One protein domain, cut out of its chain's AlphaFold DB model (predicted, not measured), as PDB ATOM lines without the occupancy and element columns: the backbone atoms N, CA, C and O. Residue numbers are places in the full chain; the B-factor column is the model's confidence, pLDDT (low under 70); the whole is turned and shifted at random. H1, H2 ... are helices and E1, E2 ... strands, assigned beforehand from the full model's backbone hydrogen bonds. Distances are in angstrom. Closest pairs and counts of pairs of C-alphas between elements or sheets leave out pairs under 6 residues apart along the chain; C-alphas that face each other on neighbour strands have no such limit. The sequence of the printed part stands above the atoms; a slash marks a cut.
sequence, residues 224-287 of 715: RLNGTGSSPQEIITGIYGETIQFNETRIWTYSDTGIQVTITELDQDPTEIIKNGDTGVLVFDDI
ATOM      1  N   ARG A 224      30.512 128.495  28.575       94.62
ATOM      2  CA  ARG A 224      31.791 128.761  27.907       94.62
ATOM      3  C   ARG A 224      32.810 127.690  28.270       94.62
ATOM      4  O   ARG A 224      33.037 127.435  29.449       94.62
ATOM      5  N   LEU A 225      33.480 127.180  27.247       93.69
ATOM      6  CA  LEU A 225      34.681 126.363  27.326       93.69
ATOM      7  C   LEU A 225      35.872 127.129  26.763       93.69
ATOM      8  O   LEU A 225      35.773 127.740  25.696       93.69
ATOM      9  N   ASN A 226      37.006 127.055  27.450       92.25
ATOM     10  CA  ASN A 226      38.264 127.606  26.962       92.25
ATOM     11  C   ASN A 226      39.179 126.477  26.495       92.25
ATOM     12  O   ASN A 226      39.288 125.441  27.148       92.25
ATOM     13  N   GLY A 227      39.890 126.698  25.396       90.06
ATOM     14  CA  GLY A 227      40.904 125.780  24.900       90.06
ATOM     15  C   GLY A 227      41.901 126.470  23.982       90.06
ATOM     16  O   GLY A 227      41.991 127.697  23.926       90.06
ATOM     17  N   THR A 228      42.659 125.667  23.250       88.56
ATOM     18  CA  THR A 228      43.629 126.129  22.256       88.56
ATOM     19  C   THR A 228      43.243 125.605  20.886       88.56
ATOM     20  O   THR A 228      42.966 124.412  20.721       88.56
ATOM     21  N   GLY A 229      43.227 126.474  19.883       86.69
ATOM     22  CA  GLY A 229      42.806 126.077  18.547       86.69
ATOM     23  C   GLY A 229      43.112 127.120  17.491       86.69
ATOM     24  O   GLY A 229      43.241 128.300  17.788       86.69
ATOM     25  N   SER A 230      43.210 126.676  16.242       84.50
ATOM     26  CA  SER A 230      43.382 127.553  15.086       84.50
ATOM     27  C   SER A 230      42.227 127.371  14.118       84.50
ATOM     28  O   SER A 230      41.802 126.242  13.853       84.50
ATOM     29  N   SER A 231      41.780 128.474  13.538       87.44
ATOM     30  CA  SER A 231      40.730 128.493  12.531       87.44
ATOM     31  C   SER A 231      41.095 129.480  11.418       87.44
ATOM     32  O   SER A 231      41.725 130.497  11.704       87.44
ATOM     33  N   PRO A 232      40.692 129.231  10.158       86.38
ATOM     34  CA  PRO A 232      40.769 130.231   9.091       86.38
ATOM     35  C   PRO A 232      39.718 131.347   9.233       86.38
ATOM     36  O   PRO A 232      39.724 132.293   8.451       86.38
ATOM     37  N   GLN A 233      38.782 131.216  10.176       88.25
ATOM     38  CA  GLN A 233      37.742 132.197  10.481       88.25
ATOM     39  C   GLN A 233      37.774 132.525  11.972       88.25
ATOM     40  O   GLN A 233      37.877 131.619  12.796       88.25
ATOM     41  N   GLU A 234      37.634 133.803  12.309       91.00
ATOM     42  CA  GLU A 234      37.585 134.271  13.700       91.00
ATOM     43  C   GLU A 234      36.411 133.657  14.470       91.00
ATOM     44  O   GLU A 234      36.567 133.230  15.609       91.00
ATOM     45  N   ILE A 235      35.240 133.566  13.827       93.31
ATOM     46  CA  ILE A 235      34.001 133.108  14.454       93.31
ATOM     47  C   ILE A 235      33.309 132.084  13.568       93.31
ATOM     48  O   ILE A 235      33.153 132.285  12.362       93.31
ATOM     49  N   ILE A 236      32.860 130.993  14.183       92.88
ATOM     50  CA  ILE A 236      32.123 129.919  13.521       92.88
ATOM     51  C   ILE A 236      30.891 129.581  14.340       92.88
ATOM     52  O   ILE A 236      30.983 129.253  15.515       92.88
ATOM     53  N   THR A 237      29.731 129.615  13.701       94.69
ATOM     54  CA  THR A 237      28.456 129.232  14.313       94.69
ATOM     55  C   THR A 237      27.982 127.894  13.760       94.69
ATOM     56  O   THR A 237      28.196 127.598  12.581       94.69
ATOM     57  N   GLY A 238      27.283 127.109  14.571       94.38
ATOM     58  CA  GLY A 238      26.765 125.819  14.140       94.38
ATOM     59  C   GLY A 238      25.893 125.134  15.182       94.38
ATOM     60  O   GLY A 238      25.535 125.729  16.189       94.38
ATOM     61  N   ILE A 239      25.558 123.875  14.920       95.81
ATOM     62  CA  ILE A 239      24.822 122.999  15.829       95.81
ATOM     63  C   ILE A 239      25.772 121.888  16.276       95.81
ATOM     64  O   ILE A 239      26.367 121.196  15.439       95.81
ATOM     65  N   TYR A 240      25.924 121.720  17.586       96.50
ATOM     66  CA  TYR A 240      26.722 120.659  18.183       96.50
ATOM     67  C   TYR A 240      26.157 119.277  17.821       96.50
ATOM     68  O   TYR A 240      24.952 119.050  17.835       96.50
ATOM     69  N   GLY A 241      27.025 118.338  17.456       95.00
ATOM     70  CA  GLY A 241      26.662 117.021  16.929       95.00
ATOM     71  C   GLY A 241      26.315 117.003  15.434       95.00
ATOM     72  O   GLY A 241      26.299 115.924  14.839       95.00
ATOM     73  N   GLU A 242      26.113 118.163  14.796       93.56
ATOM     74  CA  GLU A 242      25.839 118.277  13.357       93.56
ATOM     75  C   GLU A 242      26.981 118.993  12.625       93.56
ATOM     76  O   GLU A 242      27.864 118.343  12.062       93.56
ATOM     77  N   THR A 243      27.004 120.327  12.651       93.06
ATOM     78  CA  THR A 243      28.037 121.129  11.976       93.06
ATOM     79  C   THR A 243      29.263 121.368  12.857       93.06
ATOM     80  O   THR A 243      30.366 121.536  12.335       93.06
ATOM     81  N   ILE A 244      29.095 121.314  14.183       95.06
ATOM     82  CA  ILE A 244      30.181 121.328  15.165       95.06
ATOM     83  C   ILE A 244      30.214 119.969  15.858       95.06
ATOM     84  O   ILE A 244      29.250 119.545  16.476       95.06
ATOM     85  N   GLN A 245      31.326 119.263  15.767       95.56
ATOM     86  CA  GLN A 245      31.522 117.954  16.376       95.56
ATOM     87  C   GLN A 245      32.343 118.095  17.650       95.56
ATOM     88  O   GLN A 245      33.179 118.990  17.763       95.56
ATOM     89  N   PHE A 246      32.119 117.212  18.615       95.75
ATOM     90  CA  PHE A 246      32.824 117.253  19.888       95.75
ATOM     91  C   PHE A 246      32.969 115.853  20.488       95.75
ATOM     92  O   PHE A 246      32.225 114.928  20.159       95.75
ATOM     93  N   ASN A 247      33.974 115.691  21.339       94.12
ATOM     94  CA  ASN A 247      34.169 114.535  22.207       94.12
ATOM     95  C   ASN A 247      34.825 115.003  23.517       94.12
ATOM     96  O   ASN A 247      34.980 116.202  23.725       94.12
ATOM     97  N   GLU A 248      35.257 114.063  24.357       90.25
ATOM     98  CA  GLU A 248      35.820 114.339  25.689       90.25
ATOM     99  C   GLU A 248      37.031 115.290  25.696       90.25
ATOM    100  O   GLU A 248      37.338 115.907  26.710       90.25
ATOM    101  N   THR A 249      37.744 115.428  24.572       85.00
ATOM    102  CA  THR A 249      39.041 116.134  24.524       85.00
ATOM    103  C   THR A 249      39.114 117.263  23.504       85.00
ATOM    104  O   THR A 249      40.058 118.056  23.540       85.00
ATOM    105  N   ARG A 250      38.164 117.346  22.566       91.25
ATOM    106  CA  ARG A 250      38.223 118.318  21.470       91.25
ATOM    107  C   ARG A 250      36.860 118.677  20.891       91.25
ATOM    108  O   ARG A 250      35.930 117.873  20.902       91.25
ATOM    109  N   ILE A 251      36.809 119.855  20.277       93.44
ATOM    110  CA  ILE A 251      35.698 120.370  19.466       93.44
ATOM    111  C   ILE A 251      36.243 120.675  18.067       93.44
ATOM    112  O   ILE A 251      37.317 121.256  17.944       93.44
ATOM    113  N   TRP A 252      35.561 120.269  16.999       93.94
ATOM    114  CA  TRP A 252      36.029 120.473  15.624       93.94
ATOM    115  C   TRP A 252      34.877 120.662  14.638       93.94
ATOM    116  O   TRP A 252      33.741 120.291  14.911       93.94
ATOM    117  N   THR A 253      35.171 121.211  13.462       91.44
ATOM    118  CA  THR A 253      34.205 121.316  12.357       91.44
ATOM    119  C   THR A 253      34.744 120.628  11.105       91.44
ATOM    120  O   THR A 253      35.961 120.516  10.910       91.44
ATOM    121  N   TYR A 254      33.836 120.143  10.256       83.81
ATOM    122  CA  TYR A 254      34.171 119.586   8.945       83.81
ATOM    123  C   TYR A 254      33.812 120.581   7.840       83.81
ATOM    124  O   TYR A 254      32.747 121.191   7.874       83.81
ATOM    125  N   SER A 255      34.672 120.686   6.832       73.62
ATOM    126  CA  SER A 255      34.343 121.218   5.512       73.62
ATOM    127  C   SER A 255      34.333 120.083   4.484       73.62
ATOM    128  O   SER A 255      34.834 118.984   4.744       73.62
ATOM    129  N   ASP A 256      33.854 120.368   3.272       61.66
ATOM    130  CA  ASP A 256      33.942 119.452   2.123       61.66
ATOM    131  C   ASP A 256      35.394 119.027   1.795       61.66
ATOM    132  O   ASP A 256      35.613 118.054   1.072       61.66
ATOM    133  N   THR A 257      36.396 119.745   2.321       55.88
ATOM    134  CA  THR A 257      37.829 119.517   2.087       55.88
ATOM    135  C   THR A 257      38.593 118.957   3.296       55.88
ATOM    136  O   THR A 257      39.789 118.692   3.162       55.88
ATOM    137  N   GLY A 258      37.949 118.728   4.449       62.59
ATOM    138  CA  GLY A 258      38.573 118.133   5.641       62.59
ATOM    139  C   GLY A 258      38.225 118.834   6.960       62.59
ATOM    140  O   GLY A 258      37.262 119.587   7.044       62.59
ATOM    141  N   ILE A 259      38.994 118.564   8.024       61.25
ATOM    142  CA  ILE A 259      38.840 119.271   9.309       61.25
ATOM    143  C   ILE A 259      39.303 120.716   9.114       61.25
ATOM    144  O   ILE A 259      40.466 120.950   8.793       61.25
ATOM    145  N   GLN A 260      38.399 121.673   9.307       69.00
ATOM    146  CA  GLN A 260      38.693 123.092   9.096       69.00
ATOM    147  C   GLN A 260      39.184 123.773  10.382       69.00
ATOM    148  O   GLN A 260      39.876 124.787  10.323       69.00
ATOM    149  N   VAL A 261      38.809 123.224  11.540       80.69
ATOM    150  CA  VAL A 261      38.950 123.863  12.851       80.69
ATOM    151  C   VAL A 261      39.087 122.797  13.918       80.69
ATOM    152  O   VAL A 261      38.374 121.795  13.876       80.69
ATOM    153  N   THR A 262      39.955 122.999  14.902       84.44
ATOM    154  CA  THR A 262      39.977 122.154  16.100       84.44
ATOM    155  C   THR A 262      40.330 122.997  17.316       84.44
ATOM    156  O   THR A 262      41.335 123.700  17.302       84.44
ATOM    157  N   ILE A 263      39.509 122.898  18.359       82.62
ATOM    158  CA  ILE A 263      39.811 123.343  19.715       82.62
ATOM    159  C   ILE A 263      40.185 122.099  20.512       82.62
ATOM    160  O   ILE A 263      39.440 121.120  20.554       82.62
ATOM    161  N   THR A 264      41.362 122.142  21.107       83.94
ATOM    162  CA  THR A 264      41.940 121.101  21.955       83.94
ATOM    163  C   THR A 264      42.233 121.680  23.325       83.94
ATOM    164  O   THR A 264      42.049 122.878  23.542       83.94
ATOM    165  N   GLU A 265      42.674 120.822  24.243       81.50
ATOM    166  CA  GLU A 265      43.033 121.232  25.596       81.50
ATOM    167  C   GLU A 265      41.901 122.007  26.262       81.50
ATOM    168  O   GLU A 265      42.061 123.142  26.691       81.50
ATOM    169  N   LEU A 266      40.712 121.426  26.302       83.19
ATOM    170  CA  LEU A 266      39.570 122.109  26.895       83.19
ATOM    171  C   LEU A 266      39.721 122.134  28.421       83.19
ATOM    172  O   LEU A 266      40.300 121.228  29.029       83.19
ATOM    173  N   ASP A 267      39.279 123.219  29.047       85.75
ATOM    174  CA  ASP A 267      39.292 123.370  30.504       85.75
ATOM    175  C   ASP A 267      38.290 122.439  31.206       85.75
ATOM    176  O   ASP A 267      38.457 122.153  32.392       85.75
ATOM    177  N   GLN A 268      37.300 121.917  30.475       87.56
ATOM    178  CA  GLN A 268      36.323 120.926  30.938       87.56
ATOM    179  C   GLN A 268      35.988 119.922  29.821       87.56
ATOM    180  O   GLN A 268      36.193 120.220  28.643       87.56
ATOM    181  N   ASP A 269      35.469 118.746  30.189       88.69
ATOM    182  CA  ASP A 269      34.983 117.733  29.241       88.69
ATOM    183  C   ASP A 269      33.716 118.248  28.522       88.69
ATOM    184  O   ASP A 269      32.675 118.430  29.166       88.69
ATOM    185  N   PRO A 270      33.754 118.460  27.193       93.25
ATOM    186  CA  PRO A 270      32.604 118.948  26.437       93.25
ATOM    187  C   PRO A 270      31.376 118.047  26.540       93.25
ATOM    188  O   PRO A 270      30.257 118.542  26.506       93.25
ATOM    189  N   THR A 271      31.560 116.732  26.667       93.12
ATOM    190  CA  THR A 271      30.462 115.756  26.679       93.12
ATOM    191  C   THR A 271      29.646 115.777  27.969       93.12
ATOM    192  O   THR A 271      28.512 115.294  27.982       93.12
ATOM    193  N   GLU A 272      30.185 116.364  29.041       91.94
ATOM    194  CA  GLU A 272      29.467 116.539  30.303       91.94
ATOM    195  C   GLU A 272      28.525 117.752  30.287       91.94
ATOM    196  O   GLU A 272      27.559 117.780  31.055       91.94
ATOM    197  N   ILE A 273      28.782 118.738  29.419       92.69
ATOM    198  CA  ILE A 273      28.100 120.041  29.459       92.69
ATOM    199  C   ILE A 273      27.394 120.431  28.153       92.69
ATOM    200  O   ILE A 273      26.326 121.034  28.231       92.69
ATOM    201  N   ILE A 274      27.929 120.053  26.987       95.88
ATOM    202  CA  ILE A 274      27.344 120.297  25.658       95.88
ATOM    203  C   ILE A 274      26.539 119.071  25.226       95.88
ATOM    204  O   ILE A 274      26.978 117.927  25.394       95.88
ATOM    205  N   LYS A 275      25.373 119.286  24.611       96.88
ATOM    206  CA  LYS A 275      24.547 118.210  24.052       96.88
ATOM    207  C   LYS A 275      24.461 118.308  22.533       96.88
ATOM    208  O   LYS A 275      24.579 119.362  21.917       96.88
ATOM    209  N   ASN A 276      24.217 117.157  21.910       97.00
ATOM    210  CA  ASN A 276      23.881 117.115  20.490       97.00
ATOM    211  C   ASN A 276      22.569 117.873  20.243       97.00
ATOM    212  O   ASN A 276      21.574 117.609  20.919       97.00
ATOM    213  N   GLY A 277      22.563 118.748  19.240       95.75
ATOM    214  CA  GLY A 277      21.454 119.635  18.894       95.75
ATOM    215  C   GLY A 277      21.581 121.048  19.466       95.75
ATOM    216  O   GLY A 277      20.812 121.914  19.057       95.75
ATOM    217  N   ASP A 278      22.539 121.300  20.361       97.12
ATOM    218  CA  ASP A 278      22.720 122.617  20.969       97.12
ATOM    219  C   ASP A 278      23.352 123.614  19.983       97.12
ATOM    220  O   ASP A 278      24.221 123.265  19.178       97.12
ATOM    221  N   THR A 279      22.931 124.878  20.043       96.56
ATOM    222  CA  THR A 279      23.494 125.957  19.222       96.56
ATOM    223  C   THR A 279      24.863 126.382  19.753       96.56
ATOM    224  O   THR A 279      24.985 126.859  20.884       96.56
ATOM    225  N   GLY A 280      25.890 126.242  18.915       96.56
ATOM    226  CA  GLY A 280      27.284 126.508  19.250       96.56
ATOM    227  C   GLY A 280      27.891 127.710  18.532       96.56
ATOM    228  O   GLY A 280      27.622 127.954  17.352       96.56
ATOM    229  N   VAL A 281      28.769 128.426  19.239       96.75
ATOM    230  CA  VAL A 281      29.614 129.494  18.683       96.75
ATOM    231  C   VAL A 281      31.065 129.236  19.078       96.75
ATOM    232  O   VAL A 281      31.377 129.122  20.258       96.75
ATOM    233  N   LEU A 282      31.958 129.136  18.100       96.19
ATOM    234  CA  LEU A 282      33.396 128.977  18.297       96.19
ATOM    235  C   LEU A 282      34.093 130.292  17.952       96.19
ATOM    236  O   LEU A 282      33.806 130.865  16.901       96.19
ATOM    237  N   VAL A 283      35.004 130.741  18.810       95.06
ATOM    238  CA  VAL A 283      35.738 132.007  18.681       95.06
ATOM    239  C   VAL A 283      37.237 131.745  18.791       95.06
ATOM    240  O   VAL A 283      37.669 130.991  19.663       95.06
ATOM    241  N   PHE A 284      38.027 132.349  17.905       93.12
ATOM    242  CA  PHE A 284      39.471 132.148  17.786       93.12
ATOM    243  C   PHE A 284      40.196 133.491  17.812       93.12
ATOM    244  O   PHE A 284      39.934 134.335  16.959       93.12
ATOM    245  N   ASP A 285      41.132 133.663  18.749       88.06
ATOM    246  CA  ASP A 285      41.886 134.918  18.891       88.06
ATOM    247  C   ASP A 285      42.934 135.109  17.785       88.06
ATOM    248  O   ASP A 285      43.202 136.241  17.388       88.06
ATOM    249  N   ASP A 286      43.496 134.016  17.255       77.88
ATOM    250  CA  ASP A 286      44.377 134.061  16.089       77.88
ATOM    251  C   ASP A 286      43.768 133.287  14.922       77.88
ATOM    252  O   ASP A 286      43.564 132.066  14.964       77.88
ATOM    253  N   ILE A 287      43.556 134.008  13.825       76.12
ATOM    254  CA  ILE A 287      43.268 133.402  12.534       76.12
ATOM    255  C   ILE A 287      44.595 132.862  12.011       76.12
ATOM    256  O   ILE A 287      45.432 133.613  11.508       76.12
TER     257      ILE A 287
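This is residues 224 to 287 of the 715 residues of an uncharacterized protein of Thermococcus indicus (UniProt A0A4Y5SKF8). A strongly twisted sheet of four strands, E1, E5, E4 and E3, has a smaller sheet of two strands, E2 and E6, over one face, and together they make a small sandwich with the strands crossed. The short helix H1 sits at one end and only grazes the larger sheet. The printed part has 64 residues, with one named helix and six named strands in the order E1 E2 E3 E4 E5 H1 E6. The larger sheet has the order E1 - E5 - E4 - E3, and both sheets are antiparallel throughout. The class is mostly strand, and the whole is compact and rounded, with a radius of gyration of the C-alphas of 10.7 A and spans of 28 by 22 by 17 A.

In the larger sheet, E5, residues 258 to 264, and E4, residues 250 to 255, are inner strands and form a hairpin; N 251 and O 263 are 2.9 A apart, within hydrogen-bond range. E3, residues 244 to 246, is an edge strand and forms a hairpin with E4, where N 245 and O 252 are 2.8 A apart. E3, E4 and E5 are a meander, each strand the antiparallel neighbour of the one before. The other edge strand is E1, residues 224 to 230, antiparallel to E5 at 127 degrees between directions, with N 228 and O 264 2.9 A apart. In the smaller sheet E2, residues 235 to 239, is antiparallel to E6, residues 279 to 284, with N 236 and O 282 2.9 A apart. The two sheets are face to face, a sandwich, 8.7 A centre to centre where they face each other, their strands at 83 degrees. The closest C-alphas of E2 and E3 are those of Gly 238 and Ile 244, 5.7 A apart. E5 and E6 are near each other, while E4 and E6 are apart. H1, residues 270 to 273, only grazes the larger sheet; its closest C-alphas to E3 are those of Pro 270 and Phe 246, 6.8 A apart. H1 is too short for any O i to N i+4 pair; its one O i to N i+3 pair is within range.

E5 measures 16.9 A from first to last C-alpha and E4 16.7 A. E1 begins at C-alpha 224, (31.791, 128.761, 27.907), and measures 17.3 A. E2 measures 13.7 A. E6 measures 17.2 A and ends at C-alpha 284, (39.471, 132.148, 17.786). E3 and H1 are shorter.

The C-alphas farthest apart are those of Thr 257 and Glu 272, 29.6 A. The printed part has no cut, and its links are tight. The mean pLDDT of the printed part is 88.4, with residues 256 to 260 under 70.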